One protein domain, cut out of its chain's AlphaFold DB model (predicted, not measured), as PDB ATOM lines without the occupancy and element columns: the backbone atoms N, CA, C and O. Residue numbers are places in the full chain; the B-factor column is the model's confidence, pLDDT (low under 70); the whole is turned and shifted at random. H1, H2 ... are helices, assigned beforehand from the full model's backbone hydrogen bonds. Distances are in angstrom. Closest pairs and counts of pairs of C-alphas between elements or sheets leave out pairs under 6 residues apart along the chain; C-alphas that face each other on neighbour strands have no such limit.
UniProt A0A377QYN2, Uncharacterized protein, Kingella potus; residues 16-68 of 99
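What this domain is: This is residues 16 to 68 of the 99 residues of an uncharacterized protein of Kingella potus (UniProt A0A377QYN2). One long helix, H1, has the shorter H3 folded back slantwise on it after a turn through the tiny H2; an unnamed tail, residues 55 to 68, runs from the end of H3 toward the other end of the long axis, while residues 16 to 23 of H1 stick out. The printed part has 53 residues with three named helices, H1, H2, H3 along the chain, and no named strand: all helix. It is a loose rod of 51 by 23 by 11 A, with a radius of gyration of the C-alphas of 13.5 A.

Where its parts are: H1, residues 16 to 36, starts at C-alpha 16 (44.155, 127.962, 205.947) and is 31.1 A long. H3, residues 46 to 54, is 12.5 A long and ends at C-alpha 54 (54.589, 117.386, 199.203). H2, residues 40 to 43, is 5.3 A long.

How they stand to each other: H1 and H3 touch, their closest C-alphas, Cys 31 and Cys 48, 4.7 A apart. They run opposite ways at a steep tilt of 43 degrees. H2 is close to H1 but not clearly touching, with C-alphas 34 and 40 closest at 6.3 A. H2 and H3 are apart. In H1 and H3 every O i to N i+4 pair is within hydrogen-bond range; H2 is too short for one.

The domain as a whole: The C-alphas farthest apart, Ala 16 and Arg 68, are 51.4 A apart. The printed part has no cut, and both links are tight. Mean pLDDT of the printed part is 81.9; residues 16 to 19, 59 to 65 and 68 are under 70.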
ATOM      1  N   ALA A  16      42.869 128.658 205.970       60.97
ATOM      2  CA  ALA A  16      44.155 127.962 205.947       60.97
ATOM      3  C   ALA A  16      44.205 126.901 204.835       60.97
ATOM      4  O   ALA A  16      45.127 126.897 204.026       60.97
ATOM      5  N   ALA A  17      43.155 126.082 204.717       61.62
ATOM      6  CA  ALA A  17      43.065 125.071 203.663       61.62
ATOM      7  C   ALA A  17      43.022 125.684 202.247       61.62
ATOM      8  O   ALA A  17      43.552 125.108 201.298       61.62
ATOM      9  N   ALA A  18      42.406 126.858 202.077       62.69
ATOM     10  CA  ALA A  18      42.408 127.565 200.797       62.69
ATOM     11  C   ALA A  18      43.798 128.121 200.433       62.69
ATOM     12  O   ALA A  18      44.184 128.085 199.264       62.69
ATOM     13  N   ALA A  19      44.561 128.595 201.424       64.12
ATOM     14  CA  ALA A  19      45.928 129.073 201.225       64.12
ATOM     15  C   ALA A  19      46.874 127.941 200.786       64.12
ATOM     16  O   ALA A  19      47.660 128.135 199.859       64.12
ATOM     17  N   ASP A  20      46.738 126.749 201.375       73.69
ATOM     18  CA  ASP A  20      47.527 125.575 200.982       73.69
ATOM     19  C   ASP A  20      47.247 125.144 199.534       73.69
ATOM     20  O   ASP A  20      48.179 124.895 198.770       73.69
ATOM     21  N   ASN A  21      45.979 125.124 199.109       80.62
ATOM     22  CA  ASN A  21      45.626 124.776 197.727       80.62
ATOM     23  C   ASN A  21      46.191 125.781 196.709       80.62
ATOM     24  O   ASN A  21      46.701 125.383 195.661       80.62
ATOM     25  N   TYR A  22      46.151 127.077 197.026       88.75
ATOM     26  CA  TYR A  22      46.722 128.111 196.163       88.75
ATOM     27  C   TYR A  22      48.243 127.966 196.002       88.75
ATOM     28  O   TYR A  22      48.763 128.086 194.889       88.75
ATOM     29  N   GLU A  23      48.970 127.701 197.091       87.06
ATOM     30  CA  GLU A  23      50.424 127.525 197.024       87.06
ATOM     31  C   GLU A  23      50.816 126.257 196.253       87.06
ATOM     32  O   GLU A  23      51.793 126.288 195.500       87.06
ATOM     33  N   ILE A  24      50.027 125.179 196.346       89.38
ATOM     34  CA  ILE A  24      50.229 123.971 195.533       89.38
ATOM     35  C   ILE A  24      50.042 124.282 194.040       89.38
ATOM     36  O   ILE A  24      50.962 124.041 193.260       89.38
ATOM     37  N   GLU A  25      48.936 124.911 193.627       90.81
ATOM     38  CA  GLU A  25      48.725 125.289 192.215       90.81
ATOM     39  C   GLU A  25      49.809 126.242 191.684       90.81
ATOM     40  O   GLU A  25      50.175 126.256 190.501       90.81
ATOM     41  N   ARG A  26      50.299 127.133 192.549       93.19
ATOM     42  CA  ARG A  26      51.386 128.050 192.211       93.19
ATOM     43  C   ARG A  26      52.689 127.288 191.989       93.19
ATOM     44  O   ARG A  26      53.415 127.611 191.045       93.19
ATOM     45  N   LEU A  27      52.990 126.306 192.835       92.69
ATOM     46  CA  LEU A  27      54.146 125.428 192.678       92.69
ATOM     47  C   LEU A  27      54.040 124.590 191.402       92.69
ATOM     48  O   LEU A  27      55.025 124.503 190.670       92.69
ATOM     49  N   GLU A  28      52.866 124.047 191.080       92.81
ATOM     50  CA  GLU A  28      52.631 123.272 189.848       92.81
ATOM     51  C   GLU A  28      52.945 124.085 188.592       92.81
ATOM     52  O   GLU A  28      53.694 123.633 187.721       92.81
ATOM     53  N   ARG A  29      52.464 125.332 188.530       94.31
ATOM     54  CA  ARG A  29      52.773 126.245 187.418       94.31
ATOM     55  C   ARG A  29      54.263 126.555 187.310       94.31
ATOM     56  O   ARG A  29      54.802 126.578 186.207       94.31
ATOM     57  N   LYS A  30      54.943 126.781 188.437       93.56
ATOM     58  CA  LYS A  30      56.397 127.008 188.440       93.56
ATOM     59  C   LYS A  30      57.161 125.780 187.961       93.56
ATOM     60  O   LYS A  30      58.058 125.920 187.139       93.56
ATOM     61  N   CYS A  31      56.772 124.595 188.420       93.06
ATOM     62  CA  CYS A  31      57.374 123.341 187.986       93.06
ATOM     63  C   CYS A  31      57.247 123.145 186.466       93.06
ATOM     64  O   CYS A  31      58.220 122.764 185.818       93.06
ATOM     65  N   ALA A  32      56.093 123.473 185.871       93.56
ATOM     66  CA  ALA A  32      55.922 123.417 184.418       93.56
ATOM     67  C   ALA A  32      56.935 124.314 183.678       93.56
ATOM     68  O   ALA A  32      57.624 123.851 182.772       93.56
ATOM     69  N   LEU A  33      57.101 125.561 184.132       93.00
ATOM     70  CA  LEU A  33      58.056 126.511 183.548       93.00
ATOM     71  C   LEU A  33      59.514 126.064 183.717       93.00
ATOM     72  O   LEU A  33      60.322 126.195 182.801       93.00
ATOM     73  N   GLU A  34      59.868 125.522 184.883       91.88
ATOM     74  CA  GLU A  34      61.213 124.997 185.141       91.88
ATOM     75  C   GLU A  34      61.525 123.781 184.264       91.88
ATOM     76  O   GLU A  34      62.641 123.645 183.761       91.88
ATOM     77  N   ARG A  35      60.534 122.914 184.029       87.06
ATOM     78  CA  ARG A  35      60.688 121.711 183.205       87.06
ATOM     79  C   ARG A  35      60.979 122.035 181.741       87.06
ATOM     80  O   ARG A  35      61.715 121.276 181.104       87.06
ATOM     81  N   GLU A  36      60.407 123.128 181.250       89.69
ATOM     82  CA  GLU A  36      60.567 123.647 179.886       89.69
ATOM     83  C   GLU A  36      61.761 124.606 179.746       89.69
ATOM     84  O   GLU A  36      62.140 124.979 178.636       89.69
ATOM     85  N   SER A  37      62.393 124.993 180.857       89.50
ATOM     86  CA  SER A  37      63.518 125.922 180.852       89.50
ATOM     87  C   SER A  37      64.761 125.324 180.196       89.50
ATOM     88  O   SER A  37      65.222 124.238 180.550       89.50
ATOM     89  N   LEU A  38      65.401 126.109 179.327       88.25
ATOM     90  CA  LEU A  38      66.719 125.794 178.759       88.25
ATOM     91  C   LEU A  38      67.814 125.666 179.832       88.25
ATOM     92  O   LEU A  38      68.848 125.051 179.596       88.25
ATOM     93  N   LEU A  39      67.600 126.250 181.014       86.81
ATOM     94  CA  LEU A  39      68.550 126.210 182.126       86.81
ATOM     95  C   LEU A  39      68.318 125.031 183.076       86.81
ATOM     96  O   LEU A  39      69.020 124.933 184.083       86.81
ATOM     97  N   ARG A  40      67.368 124.135 182.773       85.50
ATOM     98  CA  ARG A  40      67.028 122.987 183.624       85.50
ATOM     99  C   ARG A  40      68.241 122.133 183.978       85.50
ATOM    100  O   ARG A  40      68.381 121.734 185.124       85.50
ATOM    101  N   GLU A  41      69.140 121.874 183.032       81.69
ATOM    102  CA  GLU A  41      70.330 121.051 183.302       81.69
ATOM    103  C   GLU A  41      71.315 121.715 184.271       81.69
ATOM    104  O   GLU A  41      72.012 121.023 185.007       81.69
ATOM    105  N   ARG A  42      71.359 123.052 184.307       85.44
ATOM    106  CA  ARG A  42      72.236 123.802 185.217       85.44
ATOM    107  C   ARG A  42      71.620 124.030 186.590       85.44
ATOM    108  O   ARG A  42      72.329 123.957 187.587       85.44
ATOM    109  N   ASN A  43      70.339 124.381 186.623       85.50
ATOM    110  CA  ASN A  43      69.675 124.868 187.831       85.50
ATOM    111  C   ASN A  43      68.725 123.833 188.454       85.50
ATOM    112  O   ASN A  43      68.220 124.064 189.549       85.50
ATOM    113  N   GLY A  44      68.472 122.718 187.767       87.50
ATOM    114  CA  GLY A  44      67.477 121.731 188.167       87.50
ATOM    115  C   GLY A  44      66.046 122.252 188.038       87.50
ATOM    116  O   GLY A  44      65.758 123.176 187.272       87.50
ATOM    117  N   THR A  45      65.150 121.635 188.807       93.00
ATOM    118  CA  THR A  45      63.730 122.005 188.908       93.00
ATOM    119  C   THR A  45      63.288 122.041 190.376       93.00
ATOM    120  O   THR A  45      62.597 121.125 190.836       93.00
ATOM    121  N   PRO A  46      63.712 123.054 191.155       91.31
ATOM    122  CA  PRO A  46      63.462 123.103 192.596       91.31
ATOM    123  C   PRO A  46      61.972 123.157 192.965       91.31
ATOM    124  O   PRO A  46      61.587 122.614 194.002       91.31
ATOM    125  N   ALA A  47      61.109 123.761 192.135       92.31
ATOM    126  CA  ALA A  47      59.665 123.758 192.372       92.31
ATOM    127  C   ALA A  47      59.065 122.361 192.161       92.31
ATOM    128  O   ALA A  47      58.209 121.939 192.939       92.31
ATOM    129  N   CYS A  48      59.544 121.618 191.158       90.50
ATOM    130  CA  CYS A  48      59.143 120.225 190.960       90.50
ATOM    131  C   CYS A  48      59.604 119.334 192.119       90.50
ATOM    132  O   CYS A  48      58.807 118.572 192.656       90.50
ATOM    133  N   GLU A  49      60.852 119.488 192.572       90.75
ATOM    134  CA  GLU A  49      61.377 118.749 193.729       90.75
ATOM    135  C   GLU A  49      60.579 119.039 195.008       90.75
ATOM    136  O   GLU A  49      60.363 118.158 195.843       90.75
ATOM    137  N   GLN A  50      60.122 120.282 195.181       90.31
ATOM    138  CA  GLN A  50      59.270 120.655 196.304       90.31
ATOM    139  C   GLN A  50      57.881 120.012 196.212       90.31
ATOM    140  O   GLN A  50      57.403 119.507 197.227       90.31
ATOM    141  N   LEU A  51      57.262 119.969 195.027       90.81
ATOM    142  CA  LEU A  51      56.005 119.239 194.816       90.81
ATOM    143  C   LEU A  51      56.167 117.746 195.081       90.81
ATOM    144  O   LEU A  51      55.311 117.146 195.721       90.81
ATOM    145  N   ASP A  52      57.267 117.147 194.636       89.62
ATOM    146  CA  ASP A  52      57.531 115.730 194.870       89.62
ATOM    147  C   ASP A  52      57.611 115.413 196.363       89.62
ATOM    148  O   ASP A  52      57.021 114.427 196.803       89.62
ATOM    149  N   ARG A  53      58.225 116.292 197.171       87.75
ATOM    150  CA  ARG A  53      58.204 116.167 198.637       87.75
ATOM    151  C   ARG A  53      56.797 116.272 199.222       87.75
ATOM    152  O   ARG A  53      56.470 115.490 200.109       87.75
ATOM    153  N   ILE A  54      55.976 117.205 198.736       88.50
ATOM    154  CA  ILE A  54      54.589 117.386 199.203       88.50
ATOM    155  C   ILE A  54      53.745 116.143 198.886       88.50
ATOM    156  O   ILE A  54      52.982 115.688 199.734       88.50
ATOM    157  N   TYR A  55      53.922 115.552 197.703       88.19
ATOM    158  CA  TYR A  55      53.200 114.348 197.276       88.19
ATOM    159  C   TYR A  55      53.838 113.027 197.730       88.19
ATOM    160  O   TYR A  55      53.307 111.961 197.420       88.19
ATOM    161  N   GLY A  56      54.973 113.063 198.434       84.88
ATOM    162  CA  GLY A  56      55.694 111.861 198.864       84.88
ATOM    163  C   GLY A  56      56.274 111.033 197.711       84.88
ATOM    164  O   GLY A  56      56.458 109.824 197.855       84.88
ATOM    165  N   ARG A  57      56.549 111.653 196.556       81.88
ATOM    166  CA  ARG A  57      57.197 110.982 195.424       81.88
ATOM    167  C   ARG A  57      58.699 110.823 195.689       81.88
ATOM    168  O   ARG A  57      59.319 111.717 196.268       81.88
ATOM    169  N   PRO A  58      59.302 109.692 195.282       73.19
ATOM    170  CA  PRO A  58      60.736 109.494 195.435       73.19
ATOM    171  C   PRO A  58      61.502 110.536 194.605       73.19
ATOM    172  O   PRO A  58      61.074 110.848 193.490       73.19
ATOM    173  N   PRO A  59      62.630 111.066 195.111       68.19
ATOM    174  CA  PRO A  59      63.421 112.043 194.378       68.19
ATOM    175  C   PRO A  59      63.928 111.433 193.070       68.19
ATOM    176  O   PRO A  59      64.417 110.301 193.040       68.19
ATOM    177  N   HIS A  60      63.826 112.193 191.980       65.25
ATOM    178  CA  HIS A  60      64.430 111.808 190.713       65.25
ATOM    179  C   HIS A  60      65.952 111.716 190.894       65.25
ATOM    180  O   HIS A  60      66.593 112.681 191.306       65.25
ATOM    181  N   ALA A  61      66.530 110.541 190.629       59.22
ATOM    182  CA  ALA A  61      67.972 110.350 190.711       59.22
ATOM    183  C   ALA A  61      68.675 111.343 189.772       59.22
ATOM    184  O   ALA A  61      68.304 111.458 188.600       59.22
ATOM    185  N   ALA A  62      69.671 112.065 190.292       59.62
ATOM    186  CA  ALA A  62      70.457 112.997 189.495       59.62
ATOM    187  C   ALA A  62      71.070 112.265 188.287       59.62
ATOM    188  O   ALA A  62      71.558 111.140 188.446       59.62
ATOM    189  N   PRO A  63      71.066 112.864 187.082       59.22
ATOM    190  CA  PRO A  63      71.706 112.250 185.933       59.22
ATOM    191  C   PRO A  63      73.207 112.118 186.209       59.22
ATOM    192  O   PRO A  63      73.906 113.104 186.442       59.22
ATOM    193  N   THR A  64      73.714 110.889 186.189       59.31
ATOM    194  CA  THR A  64      75.153 110.620 186.249       59.31
ATOM    195  C   THR A  64      75.820 111.216 185.011       59.31
ATOM    196  O   THR A  64      75.641 110.715 183.901       59.31
ATOM    197  N   VAL A  65      76.597 112.287 185.194       66.69
ATOM    198  CA  VAL A  65      77.442 112.850 184.134       66.69
ATOM    199  C   VAL A  65      78.617 111.899 183.919       66.69
ATOM    200  O   VAL A  65      79.606 111.925 184.649       66.69
ATOM    201  N   VAL A  66      78.498 111.022 182.923       70.31
ATOM    202  CA  VAL A  66      79.617 110.190 182.473       70.31
ATOM    203  C   VAL A  66      80.528 111.069 181.623       70.31
ATOM    204  O   VAL A  66      80.284 111.275 180.435       70.31
ATOM    205  N   ILE A  67      81.579 111.615 182.238       70.56
ATOM    206  CA  ILE A  67      82.648 112.307 181.516       70.56
ATOM    207  C   ILE A  67      83.398 111.245 180.711       70.56
ATOM    208  O   ILE A  67      84.244 110.526 181.243       70.56
ATOM    209  N   ARG A  68      83.066 111.103 179.425       67.19
ATOM    210  CA  ARG A  68      83.906 110.341 178.501       67.19
ATOM    211  C   ARG A  68      85.147 111.183 178.195       67.19
ATOM    212  O   ARG A  68      84.976 112.313 177.735       67.19
TER     213      ARG A  68